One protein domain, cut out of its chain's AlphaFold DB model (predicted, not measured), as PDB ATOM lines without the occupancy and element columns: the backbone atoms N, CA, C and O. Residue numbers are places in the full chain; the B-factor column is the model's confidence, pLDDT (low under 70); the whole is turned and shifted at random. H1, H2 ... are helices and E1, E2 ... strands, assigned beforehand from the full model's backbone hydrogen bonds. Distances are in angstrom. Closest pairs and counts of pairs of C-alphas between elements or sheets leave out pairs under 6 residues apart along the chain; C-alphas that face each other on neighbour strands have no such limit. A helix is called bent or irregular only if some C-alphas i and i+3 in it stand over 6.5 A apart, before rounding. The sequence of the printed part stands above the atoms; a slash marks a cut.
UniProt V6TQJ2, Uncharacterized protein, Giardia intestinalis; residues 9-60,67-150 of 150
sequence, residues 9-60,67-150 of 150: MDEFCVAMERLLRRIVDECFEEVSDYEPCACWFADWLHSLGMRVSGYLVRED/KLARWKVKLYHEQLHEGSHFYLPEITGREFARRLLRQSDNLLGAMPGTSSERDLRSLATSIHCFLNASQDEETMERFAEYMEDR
ATOM      1  N   MET A   9      24.955  24.622 -38.369       94.94
ATOM      2  CA  MET A   9      24.748  23.291 -38.938       94.94
ATOM      3  C   MET A   9      23.665  22.510 -38.196       94.94
ATOM      4  O   MET A   9      22.862  21.837 -38.841       94.94
ATOM      5  N   ASP A  10      23.610  22.610 -36.868       94.88
ATOM      6  CA  ASP A  10      22.546  21.984 -36.083       94.88
ATOM      7  C   ASP A  10      21.179  22.620 -36.379       94.88
ATOM      8  O   ASP A  10      20.202  21.900 -36.602       94.88
ATOM      9  N   GLU A  11      21.111  23.955 -36.463       95.00
ATOM     10  CA  GLU A  11      19.908  24.697 -36.881       95.00
ATOM     11  C   GLU A  11      19.419  24.221 -38.254       95.00
ATOM     12  O   GLU A  11      18.238  23.902 -38.428       95.00
ATOM     13  N   PHE A  12      20.335  24.116 -39.219       96.44
ATOM     14  CA  PHE A  12      20.034  23.635 -40.561       96.44
ATOM     15  C   PHE A  12      19.542  22.183 -40.566       96.44
ATOM     16  O   PHE A  12      18.499  21.899 -41.156       96.44
ATOM     17  N   CYS A  13      20.219  21.267 -39.869       96.69
ATOM     18  CA  CYS A  13      19.807  19.863 -39.782       96.69
ATOM     19  C   CYS A  13      18.425  19.691 -39.141       96.69
ATOM     20  O   CYS A  13      17.634  18.881 -39.621       96.69
ATOM     21  N   VAL A  14      18.089  20.464 -38.104       95.56
ATOM     22  CA  VAL A  14      16.752  20.422 -37.487       95.56
ATOM     23  C   VAL A  14      15.673  20.910 -38.453       95.56
ATOM     24  O   VAL A  14      14.583  20.332 -38.510       95.56
ATOM     25  N   ALA A  15      15.952  21.960 -39.225       96.00
ATOM     26  CA  ALA A  15      15.029  22.440 -40.247       96.00
ATOM     27  C   ALA A  15      14.836  21.395 -41.362       96.00
ATOM     28  O   ALA A  15      13.697  21.077 -41.715       96.00
ATOM     29  N   MET A  16      15.935  20.799 -41.835       96.62
ATOM     30  CA  MET A  16      15.940  19.712 -42.817       96.62
ATOM     31  C   MET A  16      15.153  18.495 -42.342       96.62
ATOM     32  O   MET A  16      14.371  17.948 -43.114       96.62
ATOM     33  N   GLU A  17      15.308  18.093 -41.078       95.75
ATOM     34  CA  GLU A  17      14.571  16.963 -40.508       95.75
ATOM     35  C   GLU A  17      13.062  17.158 -40.651       95.75
ATOM     36  O   GLU A  17      12.349  16.265 -41.107       95.75
ATOM     37  N   ARG A  18      12.571  18.348 -40.292       94.44
ATOM     38  CA  ARG A  18      11.140  18.666 -40.343       94.44
ATOM     39  C   ARG A  18      10.609  18.684 -41.770       94.44
ATOM     40  O   ARG A  18       9.525  18.157 -42.008       94.44
ATOM     41  N   LEU A  19      11.366  19.276 -42.691       94.88
ATOM     42  CA  LEU A  19      11.002  19.337 -44.103       94.88
ATOM     43  C   LEU A  19      10.944  17.941 -44.713       94.88
ATOM     44  O   LEU A  19       9.920  17.545 -45.264       94.88
ATOM     45  N   LEU A  20      12.026  17.179 -44.567       94.50
ATOM     46  CA  LEU A  20      12.126  15.852 -45.153       94.50
ATOM     47  C   LEU A  20      11.119  14.892 -44.546       94.50
ATOM     48  O   LEU A  20      10.574  14.091 -45.287       94.50
ATOM     49  N   ARG A  21      10.825  14.986 -43.243       92.12
ATOM     50  CA  ARG A  21       9.785  14.161 -42.619       92.12
ATOM     51  C   ARG A  21       8.441  14.337 -43.316       92.12
ATOM     52  O   ARG A  21       7.826  13.350 -43.688       92.12
ATOM     53  N   ARG A  22       8.033  15.585 -43.546       90.75
ATOM     54  CA  ARG A  22       6.792  15.884 -44.258       90.75
ATOM     55  C   ARG A  22       6.813  15.353 -45.693       90.75
ATOM     56  O   ARG A  22       5.881  14.672 -46.094       90.75
ATOM     57  N   ILE A  23       7.901  15.596 -46.424       91.06
ATOM     58  CA  ILE A  23       8.050  15.135 -47.812       91.06
ATOM     59  C   ILE A  23       7.997  13.605 -47.914       91.06
ATOM     60  O   ILE A  23       7.323  13.077 -48.795       91.06
ATOM     61  N   VAL A  24       8.705  12.872 -47.046       91.19
ATOM     62  CA  VAL A  24       8.714  11.402 -47.119       91.19
ATOM     63  C   VAL A  24       7.389  10.795 -46.677       91.19
ATOM     64  O   VAL A  24       7.026   9.739 -47.187       91.19
ATOM     65  N   ASP A  25       6.670  11.445 -45.762       88.56
ATOM     66  CA  ASP A  25       5.334  11.012 -45.358       88.56
ATOM     67  C   ASP A  25       4.336  11.215 -46.521       88.56
ATOM     68  O   ASP A  25       3.641  10.267 -46.879       88.56
ATOM     69  N   GLU A  26       4.365  12.363 -47.214       86.88
ATOM     70  CA  GLU A  26       3.560  12.614 -48.431       86.88
ATOM     71  C   GLU A  26       3.893  11.621 -49.563       86.88
ATOM     72  O   GLU A  26       3.009  10.977 -50.129       86.88
ATOM     73  N   CYS A  27       5.181  11.398 -49.849       82.56
ATOM     74  CA  CYS A  27       5.602  10.438 -50.878       82.56
ATOM     75  C   CYS A  27       5.175   8.995 -50.569       82.56
ATOM     76  O   CYS A  27       4.933   8.206 -51.486       82.56
ATOM     77  N   PHE A  28       5.108   8.624 -49.287       81.00
ATOM     78  CA  PHE A  28       4.654   7.301 -48.866       81.00
ATOM     79  C   PHE A  28       3.151   7.110 -49.086       81.00
ATOM     80  O   PHE A  28       2.740   6.021 -49.493       81.00
ATOM     81  N   GLU A  29       2.348   8.146 -48.841       75.50
ATOM     82  CA  GLU A  29       0.892   8.109 -49.008       75.50
ATOM     83  C   GLU A  29       0.470   8.078 -50.486       75.50
ATOM     84  O   GLU A  29      -0.468   7.361 -50.843       75.50
ATOM     85  N   GLU A  30       1.199   8.776 -51.359       64.38
ATOM     86  CA  GLU A  30       0.838   8.938 -52.777       64.38
ATOM     87  C   GLU A  30       1.469   7.904 -53.732       64.38
ATOM     88  O   GLU A  30       1.148   7.877 -54.920       64.38
ATOM     89  N   VAL A  31       2.343   7.011 -53.243       60.34
ATOM     90  CA  VAL A  31       3.194   6.141 -54.092       60.34
ATOM     91  C   VAL A  31       4.045   6.976 -55.069       60.34
ATOM     92  O   VAL A  31       4.302   6.580 -56.207       60.34
ATOM     93  N   SER A  32       4.488   8.152 -54.627       61.59
ATOM     94  CA  SER A  32       5.322   9.048 -55.427       61.59
ATOM     95  C   SER A  32       6.758   8.521 -55.532       61.59
ATOM     96  O   SER A  32       7.255   7.780 -54.675       61.59
ATOM     97  N   ASP A  33       7.439   8.866 -56.626       76.00
ATOM     98  CA  ASP A  33       8.805   8.412 -56.871       76.00
ATOM     99  C   ASP A  33       9.783   9.190 -55.975       76.00
ATOM    100  O   ASP A  33       9.951  10.397 -56.113       76.00
ATOM    101  N   TYR A  34      10.457   8.501 -55.053       84.38
ATOM    102  CA  TYR A  34      11.479   9.108 -54.194       84.38
ATOM    103  C   TYR A  34      12.726   9.567 -54.972       84.38
ATOM    104  O   TYR A  34      13.543  10.293 -54.411       84.38
ATOM    105  N   GLU A  35      12.924   9.120 -56.222       87.88
ATOM    106  CA  GLU A  35      14.167   9.340 -56.980       87.88
ATOM    107  C   GLU A  35      14.382  10.819 -57.293       87.88
ATOM    108  O   GLU A  35      15.424  11.337 -56.894       87.88
ATOM    109  N   PRO A  36      13.437  11.536 -57.936       88.75
ATOM    110  CA  PRO A  36      13.666  12.931 -58.302       88.75
ATOM    111  C   PRO A  36      13.882  13.800 -57.062       88.75
ATOM    112  O   PRO A  36      14.770  14.648 -57.048       88.75
ATOM    113  N   CYS A  37      13.135  13.520 -55.991       89.94
ATOM    114  CA  CYS A  37      13.257  14.208 -54.713       89.94
ATOM    115  C   CYS A  37      14.637  13.979 -54.073       89.94
ATOM    116  O   CYS A  37      15.353  14.928 -53.757       89.94
ATOM    117  N   ALA A  38      15.060  12.720 -53.933       93.56
ATOM    118  CA  ALA A  38      16.359  12.392 -53.353       93.56
ATOM    119  C   ALA A  38      17.530  12.929 -54.190       93.56
ATOM    120  O   ALA A  38      18.525  13.384 -53.618       93.56
ATOM    121  N   CYS A  39      17.409  12.914 -55.520       93.75
ATOM    122  CA  CYS A  39      18.406  13.483 -56.421       93.75
ATOM    123  C   CYS A  39      18.527  14.997 -56.248       93.75
ATOM    124  O   CYS A  39      19.633  15.492 -56.045       93.75
ATOM    125  N   TRP A  40      17.397  15.710 -56.231       94.75
ATOM    126  CA  TRP A  40      17.380  17.156 -56.017       94.75
ATOM    127  C   TRP A  40      18.052  17.535 -54.692       94.75
ATOM    128  O   TRP A  40      18.916  18.407 -54.668       94.75
ATOM    129  N   PHE A  41      17.734  16.832 -53.597       96.19
ATOM    130  CA  PHE A  41      18.359  17.102 -52.300       96.19
ATOM    131  C   PHE A  41      19.855  16.782 -52.276       96.19
ATOM    132  O   PHE A  41      20.612  17.530 -51.660       96.19
ATOM    133  N   ALA A  42      20.302  15.701 -52.920       96.38
ATOM    134  CA  ALA A  42      21.728  15.383 -53.000       96.38
ATOM    135  C   ALA A  42      22.501  16.474 -53.757       96.38
ATOM    136  O   ALA A  42      23.522  16.956 -53.262       96.38
ATOM    137  N   ASP A  43      21.986  16.894 -54.913       95.81
ATOM    138  CA  ASP A  43      22.610  17.921 -55.747       95.81
ATOM    139  C   ASP A  43      22.598  19.285 -55.036       95.81
ATOM    140  O   ASP A  43      23.618  19.980 -54.991       95.81
ATOM    141  N   TRP A  44      21.482  19.640 -54.393       96.06
ATOM    142  CA  TRP A  44      21.362  20.869 -53.614       96.06
ATOM    143  C   TRP A  44      22.323  20.881 -52.418       96.06
ATOM    144  O   TRP A  44      23.097  21.825 -52.269       96.06
ATOM    145  N   LEU A  45      22.378  19.817 -51.612       96.81
ATOM    146  CA  LEU A  45      23.318  19.713 -50.487       96.81
ATOM    147  C   LEU A  45      24.779  19.775 -50.957       96.81
ATOM    148  O   LEU A  45      25.597  20.465 -50.343       96.81
ATOM    149  N   HIS A  46      25.109  19.119 -52.068       96.50
ATOM    150  CA  HIS A  46      26.441  19.199 -52.661       96.50
ATOM    151  C   HIS A  46      26.784  20.627 -53.115       96.50
ATOM    152  O   HIS A  46      27.899  21.101 -52.872       96.50
ATOM    153  N   SER A  47      25.820  21.350 -53.696       95.56
ATOM    154  CA  SER A  47      25.980  22.759 -54.085       95.56
ATOM    155  C   SER A  47      26.222  23.695 -52.893       95.56
ATOM    156  O   SER A  47      26.881  24.723 -53.037       95.56
ATOM    157  N   LEU A  48      25.772  23.311 -51.695       96.00
ATOM    158  CA  LEU A  48      26.011  24.046 -50.450       96.00
ATOM    159  C   LEU A  48      27.364  23.727 -49.798       96.00
ATOM    160  O   LEU A  48      27.713  24.345 -48.795       96.00
ATOM    161  N   GLY A  49      28.138  22.785 -50.340       95.81
ATOM    162  CA  GLY A  49      29.412  22.371 -49.746       95.81
ATOM    163  C   GLY A  49      29.313  21.183 -48.789       95.81
ATOM    164  O   GLY A  49      30.248  20.944 -48.018       95.81
ATOM    165  N   MET A  50      28.198  20.446 -48.816       96.25
ATOM    166  CA  MET A  50      27.949  19.327 -47.910       96.25
ATOM    167  C   MET A  50      28.381  17.991 -48.509       96.25
ATOM    168  O   MET A  50      28.110  17.678 -49.670       96.25
ATOM    169  N   ARG A  51      28.957  17.140 -47.663       95.06
ATOM    170  CA  ARG A  51      29.013  15.694 -47.867       95.06
ATOM    171  C   ARG A  51      27.923  15.016 -47.059       95.06
ATOM    172  O   ARG A  51      27.773  15.276 -45.864       95.06
ATOM    173  N   VAL A  52      27.204  14.112 -47.709       96.62
ATOM    174  CA  VAL A  52      26.129  13.333 -47.096       96.62
ATOM    175  C   VAL A  52      26.622  11.912 -46.853       96.62
ATOM    176  O   VAL A  52      27.225  11.288 -47.720       96.62
ATOM    177  N   SER A  53      26.366  11.389 -45.661       95.06
ATOM    178  CA  SER A  53      26.570   9.977 -45.328       95.06
ATOM    179  C   SER A  53      25.453   9.509 -44.402       95.06
ATOM    180  O   SER A  53      24.704  10.326 -43.871       95.06
ATOM    181  N   GLY A  54      25.287   8.207 -44.181       93.19
ATOM    182  CA  GLY A  54      24.211   7.754 -43.303       93.19
ATOM    183  C   GLY A  54      24.182   6.259 -43.055       93.19
ATOM    184  O   GLY A  54      24.864   5.483 -43.720       93.19
ATOM    185  N   TYR A  55      23.409   5.866 -42.048       91.75
ATOM    186  CA  TYR A  55      23.195   4.470 -41.672       91.75
ATOM    187  C   TYR A  55      21.895   4.309 -40.882       91.75
ATOM    188  O   TYR A  55      21.385   5.256 -40.279       91.75
ATOM    189  N   LEU A  56      21.368   3.087 -40.879       88.50
ATOM    190  CA  LEU A  56      20.235   2.712 -40.042       88.50
ATOM    191  C   LEU A  56      20.694   2.591 -38.585       88.50
ATOM    192  O   LEU A  56      21.617   1.832 -38.282       88.50
ATOM    193  N   VAL A  57      20.036   3.317 -37.689       85.31
ATOM    194  CA  VAL A  57      20.197   3.206 -36.239       85.31
ATOM    195  C   VAL A  57      19.032   2.393 -35.695       85.31
ATOM    196  O   VAL A  57      17.873   2.709 -35.961       85.31
ATOM    197  N   ARG A  58      19.347   1.350 -34.930       80.94
ATOM    198  CA  ARG A  58      18.385   0.603 -34.119       80.94
ATOM    199  C   ARG A  58      18.669   0.960 -32.668       80.94
ATOM    200  O   ARG A  58      19.812   0.842 -32.240       80.94
ATOM    201  N   GLU A  59      17.671   1.471 -31.959       66.62
ATOM    202  CA  GLU A  59      17.784   1.642 -30.512       66.62
ATOM    203  C   GLU A  59      17.641   0.257 -29.873       66.62
ATOM    204  O   GLU A  59      16.570  -0.352 -29.913       66.62
ATOM    205  N   ASP A  60      18.751  -0.268 -29.356       53.22
ATOM    206  CA  ASP A  60      18.756  -1.478 -28.540       53.22
ATOM    207  C   ASP A  60      18.322  -1.089 -27.111       53.22
ATOM    208  O   ASP A  60      19.023  -0.341 -26.439       53.22
ATOM    209  N   LYS A  67      10.089   0.785 -30.111       56.34
ATOM    210  CA  LYS A  67      11.343   0.543 -30.842       56.34
ATOM    211  C   LYS A  67      11.169   0.804 -32.347       56.34
ATOM    212  O   LYS A  67      10.826  -0.106 -33.101       56.34
ATOM    213  N   LEU A  68      11.387   2.033 -32.799       64.50
ATOM    214  CA  LEU A  68      11.354   2.384 -34.216       64.50
ATOM    215  C   LEU A  68      12.779   2.690 -34.649       64.50
ATOM    216  O   LEU A  68      13.370   3.666 -34.186       64.50
ATOM    217  N   ALA A  69      13.336   1.858 -35.531       76.56
ATOM    218  CA  ALA A  69      14.613   2.189 -36.138       76.56
ATOM    219  C   ALA A  69      14.471   3.496 -36.934       76.56
ATOM    220  O   ALA A  69      13.381   3.882 -37.376       76.56
ATOM    221  N   ARG A  70      15.581   4.212 -37.097       86.62
ATOM    222  CA  ARG A  70      15.616   5.486 -37.825       86.62
ATOM    223  C   ARG A  70      16.851   5.551 -38.697       86.62
ATOM    224  O   ARG A  70      17.920   5.070 -38.320       86.62
ATOM    225  N   TRP A  71      16.724   6.169 -39.859       91.38
ATOM    226  CA  TRP A  71      17.878   6.479 -40.692       91.38
ATOM    227  C   TRP A  71      18.541   7.738 -40.166       91.38
ATOM    228  O   TRP A  71      17.934   8.804 -40.181       91.38
ATOM    229  N   LYS A  72      19.786   7.620 -39.706       93.81
ATOM    230  CA  LYS A  72      20.607   8.768 -39.336       93.81
ATOM    231  C   LYS A  72      21.359   9.242 -40.570       93.81
ATOM    232  O   LYS A  72      22.256   8.538 -41.041       93.81
ATOM    233  N   VAL A  73      21.012  10.423 -41.067       95.88
ATOM    234  CA  VAL A  73      21.697  11.083 -42.183       95.88
ATOM    235  C   VAL A  73      22.616  12.151 -41.608       95.88
ATOM    236  O   VAL A  73      22.181  13.039 -40.882       95.88
ATOM    237  N   LYS A  74      23.910  12.026 -41.882       96.75
ATOM    238  CA  LYS A  74      24.964  12.940 -41.450       96.75
ATOM    239  C   LYS A  74      25.321  13.883 -42.588       96.75
ATOM    240  O   LYS A  74      25.566  13.426 -43.706       96.75
ATOM    241  N   LEU A  75      25.425  15.162 -42.261       97.00
ATOM    242  CA  LEU A  75      25.943  16.203 -43.135       97.00
ATOM    243  C   LEU A  75      27.278  16.688 -42.581       97.00
ATOM    244  O   LEU A  75      27.385  16.946 -41.383       97.00
ATOM    245  N   TYR A  76      28.279  16.815 -43.441       96.25
ATOM    246  CA  TYR A  76      29.557  17.437 -43.112       96.25
ATOM    247  C   TYR A  76      29.859  18.546 -44.115       96.25
ATOM    248  O   TYR A  76      29.916  18.287 -45.315       96.25
ATOM    249  N   HIS A  77      30.047  19.766 -43.629       96.19
ATOM    250  CA  HIS A  77      30.375  20.919 -44.448       96.19
ATOM    251  C   HIS A  77      31.894  21.020 -44.625       96.19
ATOM    252  O   HIS A  77      32.628  21.255 -43.664       96.19
ATOM    253  N   GLU A  78      32.378  20.933 -45.864       92.44
ATOM    254  CA  GLU A  78      33.819  20.832 -46.141       92.44
ATOM    255  C   GLU A  78      34.604  22.097 -45.760       92.44
ATOM    256  O   GLU A  78      35.680  21.992 -45.184       92.44
ATOM    257  N   GLN A  79      34.069  23.290 -46.048       92.56
ATOM    258  CA  GLN A  79      34.741  24.562 -45.743       92.56
ATOM    259  C   GLN A  79      34.672  24.968 -44.261       92.56
ATOM    260  O   GLN A  79      35.644  25.495 -43.727       92.56
ATOM    261  N   LEU A  80      33.523  24.759 -43.607       93.12
ATOM    262  CA  LEU A  80      33.329  25.099 -42.192       93.12
ATOM    263  C   LEU A  80      33.921  24.037 -41.252       93.12
ATOM    264  O   LEU A  80      34.059  24.280 -40.058       93.12
ATOM    265  N   HIS A  81      34.283  22.868 -41.790       93.06
ATOM    266  CA  HIS A  81      34.748  21.698 -41.045       93.06
ATOM    267  C   HIS A  81      33.787  21.241 -39.944       93.06
ATOM    268  O   HIS A  81      34.202  20.669 -38.933       93.06
ATOM    269  N   GLU A  82      32.496  21.453 -40.163       94.38
ATOM    270  CA  GLU A  82      31.451  21.197 -39.187       94.38
ATOM    271  C   GLU A  82      30.511  20.098 -39.678       94.38
ATOM    272  O   GLU A  82      30.176  20.032 -40.860       94.38
ATOM    273  N   GLY A  83      30.088  19.215 -38.773       94.19
ATOM    274  CA  GLY A  83      29.169  18.136 -39.103       94.19
ATOM    275  C   GLY A  83      28.024  18.029 -38.115       94.19
ATOM    276  O   GLY A  83      28.221  18.127 -36.908       94.19
ATOM    277  N   SER A  84      26.836  17.761 -38.641       96.50
ATOM    278  CA  SER A  84      25.634  17.503 -37.856       96.50
ATOM    279  C   SER A  84      24.811  16.392 -38.523       96.50
ATOM    280  O   SER A  84      25.283  15.709 -39.438       96.50
ATOM    281  N   HIS A  85      23.623  16.100 -38.009       95.69
ATOM    282  CA  HIS A  85      22.790  15.015 -38.512       95.69
ATOM    283  C   HIS A  85      21.310  15.253 -38.250       95.69
ATOM    284  O   HIS A  85      20.943  15.967 -37.324       95.69
ATOM    285  N   PHE A  86      20.480  14.563 -39.021       95.00
ATOM    286  CA  PHE A  86      19.044  14.463 -38.805       95.00
ATOM    287  C   PHE A  86      18.578  13.011 -38.927       95.00
ATOM    288  O   PHE A  86      19.321  12.135 -39.401       95.00
ATOM    289  N   TYR A  87      17.351  12.750 -38.485       93.38
ATOM    290  CA  TYR A  87      16.742  11.425 -38.527       93.38
ATOM    291  C   TYR A  87      15.548  11.366 -39.472       93.38
ATOM    292  O   TYR A  87      14.665  12.215 -39.440       93.38
ATOM    293  N   LEU A  88      15.473  10.296 -40.259       92.56
ATOM    294  CA  LEU A  88      14.285   9.953 -41.033       92.56
ATOM    295  C   LEU A  88      13.610   8.705 -40.443       92.56
ATOM    296  O   LEU A  88      14.318   7.791 -39.994       92.56
ATOM    297  N   PRO A  89      12.264   8.625 -40.446       89.25
ATOM    298  CA  PRO A  89      11.557   7.419 -40.020       89.25
ATOM    299  C   PRO A  89      11.985   6.209 -40.861       89.25
ATOM    300  O   PRO A  89      12.168   6.331 -42.070       89.25
ATOM    301  N   GLU A  90      12.137   5.024 -40.260       86.19
ATOM    302  CA  GLU A  90      12.514   3.827 -41.031       86.19
ATOM    303  C   GLU A  90      11.485   3.476 -42.110       86.19
ATOM    304  O   GLU A  90      11.877   3.103 -43.212       86.19
ATOM    305  N   ILE A  91      10.190   3.586 -41.809       85.62
ATOM    306  CA  ILE A  91       9.132   3.125 -42.715       85.62
ATOM    307  C   ILE A  91       9.046   4.022 -43.955       85.62
ATOM    308  O   ILE A  91       9.151   3.519 -45.070       85.62
ATOM    309  N   THR A  92       8.908   5.336 -43.762       87.50
ATOM    310  CA  THR A  92       8.706   6.303 -44.855       87.50
ATOM    311  C   THR A  92      10.030   6.792 -45.449       87.50
ATOM    312  O   THR A  92      10.179   6.927 -46.658       87.50
ATOM    313  N   GLY A  93      11.066   6.961 -44.626       87.38
ATOM    314  CA  GLY A  93      12.336   7.555 -45.043       87.38
ATOM    315  C   GLY A  93      13.368   6.597 -45.639       87.38
ATOM    316  O   GLY A  93      14.400   7.058 -46.126       87.38
ATOM    317  N   ARG A  94      13.155   5.274 -45.604       89.81
ATOM    318  CA  ARG A  94      14.182   4.302 -46.028       89.81
ATOM    319  C   ARG A  94      14.571   4.438 -47.489       89.81
ATOM    320  O   ARG A  94      15.762   4.426 -47.795       89.81
ATOM    321  N   GLU A  95      13.594   4.486 -48.385       90.25
ATOM    322  CA  GLU A  95      13.884   4.505 -49.818       90.25
ATOM    323  C   GLU A  95      14.497   5.847 -50.229       90.25
ATOM    324  O   GLU A  95      15.519   5.865 -50.917       90.25
ATOM    325  N   PHE A  96      13.976   6.947 -49.678       93.12
ATOM    326  CA  PHE A  96      14.580   8.270 -49.792       93.12
ATOM    327  C   PHE A  96      16.046   8.279 -49.340       93.12
ATOM    328  O   PHE A  96      16.928   8.658 -50.108       93.12
ATOM    329  N   ALA A  97      16.339   7.798 -48.124       93.56
ATOM    330  CA  ALA A  97      17.697   7.786 -47.581       93.56
ATOM    331  C   ALA A  97      18.658   6.970 -48.458       93.56
ATOM    332  O   ALA A  97      19.777   7.405 -48.717       93.56
ATOM    333  N   ARG A  98      18.236   5.802 -48.960       93.06
ATOM    334  CA  ARG A  98      19.080   4.975 -49.840       93.06
ATOM    335  C   ARG A  98      19.421   5.687 -51.146       93.06
ATOM    336  O   ARG A  98      20.568   5.605 -51.584       93.06
ATOM    337  N   ARG A  99      18.450   6.370 -51.752       94.69
ATOM    338  CA  ARG A  99      18.636   7.107 -53.010       94.69
ATOM    339  C   ARG A  99      19.484   8.353 -52.810       94.69
ATOM    340  O   ARG A  99      20.434   8.551 -53.560       94.69
ATOM    341  N   LEU A 100      19.234   9.101 -51.735       95.75
ATOM    342  CA  LEU A 100      20.020  10.273 -51.351       95.75
ATOM    343  C   LEU A 100      21.500   9.907 -51.190       95.75
ATOM    344  O   LEU A 100      22.368  10.564 -51.761       95.75
ATOM    345  N   LEU A 101      21.789   8.837 -50.442       94.62
ATOM    346  CA  LEU A 101      23.158   8.371 -50.218       94.62
ATOM    347  C   LEU A 101      23.811   7.895 -51.517       94.62
ATOM    348  O   LEU A 101      24.943   8.273 -51.797       94.62
ATOM    349  N   ARG A 102      23.086   7.138 -52.349       94.94
ATOM    350  CA  ARG A 102      23.590   6.685 -53.651       94.94
ATOM    351  C   ARG A 102      23.935   7.857 -54.571       94.94
ATOM    352  O   ARG A 102      24.984   7.830 -55.207       94.94
ATOM    353  N   GLN A 103      23.067   8.863 -54.660       95.56
ATOM    354  CA  GLN A 103      23.340  10.042 -55.476       95.56
ATOM    355  C   GLN A 103      24.509  10.847 -54.901       95.56
ATOM    356  O   GLN A 103      25.385  11.268 -55.646       95.56
ATOM    357  N   SER A 104      24.587  10.978 -53.578       94.31
ATOM    358  CA  SER A 104      25.705  11.657 -52.912       94.31
ATOM    359  C   SER A 104      27.046  10.958 -53.165       94.31
ATOM    360  O   SER A 104      28.049  11.630 -53.402       94.31
ATOM    361  N   ASP A 105      27.070   9.621 -53.195       93.06
ATOM    362  CA  ASP A 105      28.264   8.841 -53.539       93.06
ATOM    363  C   ASP A 105      28.732   9.111 -54.980       93.06
ATOM    364  O   ASP A 105      29.936   9.206 -55.235       93.06
ATOM    365  N   ASN A 106      27.798   9.308 -55.922       91.81
ATOM    366  CA  ASN A 106      28.126   9.675 -57.305       91.81
ATOM    367  C   ASN A 106      28.800  11.058 -57.404       91.81
ATOM    368  O   ASN A 106      29.508  11.324 -58.377       91.81
ATOM    369  N   LEU A 107      28.611  11.924 -56.403       91.69
ATOM    370  CA  LEU A 107      29.156  13.284 -56.350       91.69
ATOM    371  C   LEU A 107      30.518  13.372 -55.635       91.69
ATOM    372  O   LEU A 107      31.148  14.426 -55.669       91.69
ATOM    373  N   LEU A 108      31.031  12.289 -55.031       83.56
ATOM    374  CA  LEU A 108      32.275  12.300 -54.232       83.56
ATOM    375  C   LEU A 108      33.536  12.738 -55.002       83.56
ATOM    376  O   LEU A 108      34.528  13.123 -54.385       83.56
ATOM    377  N   GLY A 109      33.514  12.674 -56.336       82.00
ATOM    378  CA  GLY A 109      34.601  13.144 -57.202       82.00
ATOM    379  C   GLY A 109      34.428  14.570 -57.735       82.00
ATOM    380  O   GLY A 109      35.358  15.100 -58.344       82.00
ATOM    381  N   ALA A 110      33.261  15.183 -57.543       87.94
ATOM    382  CA  ALA A 110      32.988  16.549 -57.964       87.94
ATOM    383  C   ALA A 110      33.438  17.546 -56.886       87.94
ATOM    384  O   ALA A 110      33.400  17.256 -55.688       87.94
ATOM    385  N   MET A 111      33.883  18.729 -57.318       87.88
ATOM    386  CA  MET A 111      34.170  19.827 -56.395       87.88
ATOM    387  C   MET A 111      32.850  20.293 -55.777       87.88
ATOM    388  O   MET A 111      32.003  20.785 -56.527       87.88
ATOM    389  N   PRO A 112      32.667  20.160 -54.451       89.88
ATOM    390  CA  PRO A 112      31.459  20.637 -53.805       89.88
ATOM    391  C   PRO A 112      31.405  22.163 -53.886       89.88
ATOM    392  O   PRO A 112      32.438  22.833 -54.004       89.88
ATOM    393  N   GLY A 113      30.192  22.708 -53.832       93.25
ATOM    394  CA  GLY A 113      30.008  24.149 -53.758       93.25
ATOM    395  C   GLY A 113      30.409  24.706 -52.392       93.25
ATOM    396  O   GLY A 113      31.150  24.088 -51.624       93.25
ATOM    397  N   THR A 114      29.939  25.907 -52.081       94.19
ATOM    398  CA  THR A 114      30.330  26.611 -50.855       94.19
ATOM    399  C   THR A 114      29.152  27.362 -50.274       94.19
ATOM    400  O   THR A 114      28.445  28.049 -51.010       94.19
ATOM    401  N   SER A 115      29.007  27.320 -48.955       95.44
ATOM    402  CA  SER A 115      28.112  28.195 -48.209       95.44
ATOM    403  C   SER A 115      28.797  28.684 -46.931       95.44
ATOM    404  O   SER A 115      29.788  28.117 -46.465       95.44
ATOM    405  N   SER A 116      28.327  29.809 -46.403       95.94
ATOM    406  CA  SER A 116      28.776  30.363 -45.126       95.94
ATOM    407  C   SER A 116      27.811  30.003 -43.996       95.94
ATOM    408  O   SER A 116      26.648  29.682 -44.233       95.94
ATOM    409  N   GLU A 117      28.238  30.159 -42.741       95.19
ATOM    410  CA  GLU A 117      27.344  30.011 -41.578       95.19
ATOM    411  C   GLU A 117      26.083  30.882 -41.682       95.19
ATOM    412  O   GLU A 117      24.995  30.479 -41.271       95.19
ATOM    413  N   ARG A 118      26.215  32.090 -42.248       95.75
ATOM    414  CA  ARG A 118      25.085  32.995 -42.471       95.75
ATOM    415  C   ARG A 118      24.099  32.410 -43.480       95.75
ATOM    416  O   ARG A 118      22.893  32.543 -43.269       95.75
ATOM    417  N   ASP A 119      24.601  31.784 -44.538       95.75
ATOM    418  CA  ASP A 119      23.765  31.138 -45.549       95.75
ATOM    419  C   ASP A 119      23.010  29.966 -44.924       95.75
ATOM    420  O   ASP A 119      21.794  29.898 -45.059       95.75
ATOM    421  N   LEU A 120      23.679  29.130 -44.125       95.19
ATOM    422  CA  LEU A 120      23.041  28.016 -43.415       95.19
ATOM    423  C   LEU A 120      21.924  28.473 -42.472       95.19
ATOM    424  O   LEU A 120      20.819  27.931 -42.523       95.19
ATOM    425  N   ARG A 121      22.162  29.516 -41.666       95.38
ATOM    426  CA  ARG A 121      21.121  30.112 -40.803       95.38
ATOM    427  C   ARG A 121      19.957  30.672 -41.620       95.38
ATOM    428  O   ARG A 121      18.792  30.506 -41.251       95.38
ATOM    429  N   SER A 122      20.262  31.340 -42.731       95.38
ATOM    430  CA  SER A 122      19.255  31.886 -43.644       95.38
ATOM    431  C   SER A 122      18.408  30.773 -44.264       95.38
ATOM    432  O   SER A 122      17.182  30.882 -44.296       95.38
ATOM    433  N   LEU A 123      19.028  29.673 -44.689       96.06
ATOM    434  CA  LEU A 123      18.348  28.496 -45.229       96.06
ATOM    435  C   LEU A 123      17.481  27.813 -44.172       96.06
ATOM    436  O   LEU A 123      16.305  27.572 -44.430       96.06
ATOM    437  N   ALA A 124      18.004  27.587 -42.965       96.12
ATOM    438  CA  ALA A 124      17.236  27.029 -41.852       96.12
ATOM    439  C   ALA A 124      15.984  27.873 -41.555       96.12
ATOM    440  O   ALA A 124      14.868  27.356 -41.469       96.12
ATOM    441  N   THR A 125      16.154  29.196 -41.489       95.44
ATOM    442  CA  THR A 125      15.044  30.145 -41.322       95.44
ATOM    443  C   THR A 125      14.041  30.036 -42.469       95.44
ATOM    444  O   THR A 125      12.837  30.015 -42.237       95.44
ATOM    445  N   SER A 126      14.524  29.927 -43.706       94.56
ATOM    446  CA  SER A 126      13.694  29.846 -44.910       94.56
ATOM    447  C   SER A 126      12.855  28.571 -44.944       94.56
ATOM    448  O   SER A 126      11.656  28.645 -45.199       94.56
ATOM    449  N   ILE A 127      13.443  27.428 -44.583       95.75
ATOM    450  CA  ILE A 127      12.727  26.158 -44.427       95.75
ATOM    451  C   ILE A 127      11.636  26.290 -43.357       95.75
ATOM    452  O   ILE A 127      10.497  25.886 -43.577       95.75
ATOM    453  N   HIS A 128      11.945  26.892 -42.205       93.69
ATOM    454  CA  HIS A 128      10.942  27.115 -41.163       93.69
ATOM    455  C   HIS A 128       9.809  28.038 -41.618       93.69
ATOM    456  O   HIS A 128       8.644  27.751 -41.343       93.69
ATOM    457  N   CYS A 129      10.123  29.129 -42.317       92.62
ATOM    458  CA  CYS A 129       9.119  30.023 -42.884       92.62
ATOM    459  C   CYS A 129       8.222  29.290 -43.884       92.62
ATOM    460  O   CYS A 129       7.004  29.404 -43.779       92.62
ATOM    461  N   PHE A 130       8.807  28.506 -44.790       93.38
ATOM    462  CA  PHE A 130       8.074  27.697 -45.761       93.38
ATOM    463  C   PHE A 130       7.121  26.709 -45.071       93.38
ATOM    464  O   PHE A 130       5.921  26.724 -45.340       93.38
ATOM    465  N   LEU A 131       7.622  25.926 -44.110       91.50
ATOM    466  CA  LEU A 131       6.822  24.936 -43.378       91.50
ATOM    467  C   LEU A 131       5.688  25.553 -42.550       91.50
ATOM    468  O   LEU A 131       4.666  24.908 -42.339       91.50
ATOM    469  N   ASN A 132       5.863  26.785 -42.064       89.19
ATOM    470  CA  ASN A 132       4.821  27.501 -41.328       89.19
ATOM    471  C   ASN A 132       3.795  28.173 -42.253       89.19
ATOM    472  O   ASN A 132       2.666  28.407 -41.827       89.19
ATOM    473  N   ALA A 133       4.188  28.529 -43.479       86.38
ATOM    474  CA  ALA A 133       3.334  29.224 -44.439       86.38
ATOM    475  C   ALA A 133       2.487  28.265 -45.289       86.38
ATOM    476  O   ALA A 133       1.343  28.592 -45.597       86.38
ATOM    477  N   SER A 134       3.028  27.099 -45.652       74.19
ATOM    478  CA  SER A 134       2.341  26.097 -46.470       74.19
ATOM    479  C   SER A 134       1.923  24.906 -45.613       74.19
ATOM    480  O   SER A 134       2.772  24.231 -45.030       74.19
ATOM    481  N   GLN A 135       0.619  24.622 -45.542       73.50
ATOM    482  CA  GLN A 135       0.094  23.360 -45.001       73.50
ATOM    483  C   GLN A 135      -0.428  22.413 -46.084       73.50
ATOM    484  O   GLN A 135      -0.838  21.310 -45.747       73.50
ATOM    485  N   ASP A 136      -0.290  22.775 -47.350       69.38
ATOM    486  CA  ASP A 136      -0.861  22.027 -48.468       69.38
ATOM    487  C   ASP A 136       0.000  20.824 -48.905       69.38
ATOM    488  O   ASP A 136       1.181  20.733 -48.564       69.38
ATOM    489  N   GLU A 137      -0.606  19.921 -49.676       75.31
ATOM    490  CA  GLU A 137       0.053  18.805 -50.374       75.31
ATOM    491  C   GLU A 137       1.091  19.317 -51.406       75.31
ATOM    492  O   GLU A 137       1.181  20.523 -51.663       75.31
ATOM    493  N   GLU A 138       1.893  18.412 -51.982       83.88
ATOM    494  CA  GLU A 138       2.971  18.719 -52.947       83.88
ATOM    495  C   GLU A 138       4.156  19.500 -52.330       83.88
ATOM    496  O   GLU A 138       4.752  20.388 -52.952       83.88
ATOM    497  N   THR A 139       4.546  19.175 -51.089       88.00
ATOM    498  CA  THR A 139       5.571  19.927 -50.337       88.00
ATOM    499  C   THR A 139       6.902  20.033 -51.078       88.00
ATOM    500  O   THR A 139       7.557  21.072 -51.007       88.00
ATOM    501  N   MET A 140       7.315  18.978 -51.785       89.31
ATOM    502  CA  MET A 140       8.583  18.967 -52.518       89.31
ATOM    503  C   MET A 140       8.602  19.982 -53.667       89.31
ATOM    504  O   MET A 140       9.540  20.770 -53.762       89.31
ATOM    505  N   GLU A 141       7.578  19.977 -54.523       88.50
ATOM    506  CA  GLU A 141       7.512  20.840 -55.712       88.50
ATOM    507  C   GLU A 141       7.496  22.312 -55.299       88.50
ATOM    508  O   GLU A 141       8.330  23.102 -55.737       88.50
ATOM    509  N   ARG A 142       6.648  22.646 -54.324       88.44
ATOM    510  CA  ARG A 142       6.550  24.006 -53.784       88.44
ATOM    511  C   ARG A 142       7.820  24.460 -53.081       88.44
ATOM    512  O   ARG A 142       8.153  25.642 -53.124       88.44
ATOM    513  N   PHE A 143       8.516  23.552 -52.394       90.00
ATOM    514  CA  PHE A 143       9.787  23.893 -51.764       90.00
ATOM    515  C   PHE A 143      10.868  24.166 -52.812       90.00
ATOM    516  O   PHE A 143      11.630  25.119 -52.652       90.00
ATOM    517  N   ALA A 144      10.923  23.371 -53.884       88.44
ATOM    518  CA  ALA A 144      11.862  23.588 -54.978       88.44
ATOM    519  C   ALA A 144      11.622  24.949 -55.654       88.44
ATOM    520  O   ALA A 144      12.559  25.737 -55.756       88.44
ATOM    521  N   GLU A 145      10.371  25.275 -55.993       88.75
ATOM    522  CA  GLU A 145       9.991  26.587 -56.546       88.75
ATOM    523  C   GLU A 145      10.352  27.736 -55.593       88.75
ATOM    524  O   GLU A 145      10.982  28.719 -55.985       88.75
ATOM    525  N   TYR A 146      10.038  27.585 -54.301       86.62
ATOM    526  CA  TYR A 146      10.362  28.575 -53.272       86.62
ATOM    527  C   TYR A 146      11.868  28.862 -53.161       86.62
ATOM    528  O   TYR A 146      12.266  29.965 -52.774       86.62
ATOM    529  N   MET A 147      12.703  27.869 -53.458       86.31
ATOM    530  CA  MET A 147      14.157  27.999 -53.442       86.31
ATOM    531  C   MET A 147      14.723  28.572 -54.748       86.31
ATOM    532  O   MET A 147      15.785  29.186 -54.694       86.31
ATOM    533  N   GLU A 148      14.042  28.408 -55.887       82.50
ATOM    534  CA  GLU A 148      14.436  28.990 -57.183       82.50
ATOM    535  C   GLU A 148      14.116  30.490 -57.288       82.50
ATOM    536  O   GLU A 148      14.865  31.239 -57.915       82.50
ATOM    537  N   ASP A 149      13.047  30.949 -56.635       72.19
ATOM    538  CA  ASP A 149      12.619  32.357 -56.634       72.19
ATOM    539  C   ASP A 149      13.472  33.284 -55.731       72.19
ATOM    540  O   ASP A 149      13.154  34.472 -55.575       72.19
ATOM    541  N   ARG A 150      14.545  32.776 -55.106       59.50
ATOM    542  CA  ARG A 150      15.390  33.505 -54.138       59.50
ATOM    543  C   ARG A 150      16.824  33.707 -54.604       59.50
ATOM    544  O   ARG A 150      17.349  34.802 -54.287       59.50
TER     545      ARG A 150
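What this domain is: This is residues 9 to 60 and 67 to 150 of the 150 residues of an uncharacterized protein of Giardia intestinalis (UniProt V6TQJ2). A strongly twisted sheet of three strands has H1 and H3 over one face and H2 on that face beside the strands, two layers with the helices on one face of the sheet. H4 and H5 pack on H1 away from the sheet, with H1 between E3 and H4. The printed part has 136 residues, class mixed, with five named helices and three named strands in the order H1 H2 E1 E2 E3 H3 H4 H5. The whole is compact, radius of gyration of the C-alphas 14.2 A, and spans 36 by 36 by 26 A.

How they stand to each other: The inner strand E2, residues 70 to 77, is antiparallel to edge strands E1, residues 50 to 57, and E3, residues 82 to 89. N 53 and O 74, and N 73 and O 86, are each 2.9 A apart, within hydrogen-bond range. E2 and E3 form a hairpin. H1, residues 9 to 30, is over E3 at a height over the sheet of 8.4 A; H3, residues 90 to 106, is over E1, E2 and E3 at 8.3 A. H2, residues 34 to 47, is over none of the strands and touches H3, closest C-alphas Ala 38 and Leu 100, 4.7 A. H1, the hub, touches H3 with residues 21 to 28 alone, closest C-alphas Val 24 and Thr 92, 5.6 A. With residues 9 to 19 alone H1 touches H4, residues 117 to 133, closest C-alphas Phe 12 and Ala 124, 4.6 A, at 37 degrees, only just a steep tilt. With residues 22 to 26 alone it touches H5, residues 139 to 148, closest C-alphas Ile 23 and Thr 139, 6.0 A. In H1, H2, H4 and H5 every O i to N i+4 pair is within hydrogen-bond range, in H3 11 of 13; H3 is irregular, with C-alphas 92 and 95 7.4 A apart.

Where its parts are: H1 begins at C-alpha 9 (24.748, 23.291, -38.938) and is 31.1 A long; H3 is 23.3 A, H4 and E3 24.2 A each. H5 ends at C-alpha 148 (14.436, 28.990, -57.183).

The domain as a whole: Residues 61 to 66 are not printed; C-alphas 60 and 67 are 8.0 A apart across the cut. Of the links printed whole, none is long. Confidence is under 70 at residues 30 to 32, 59 to 60, 67 to 68, 136 and 150.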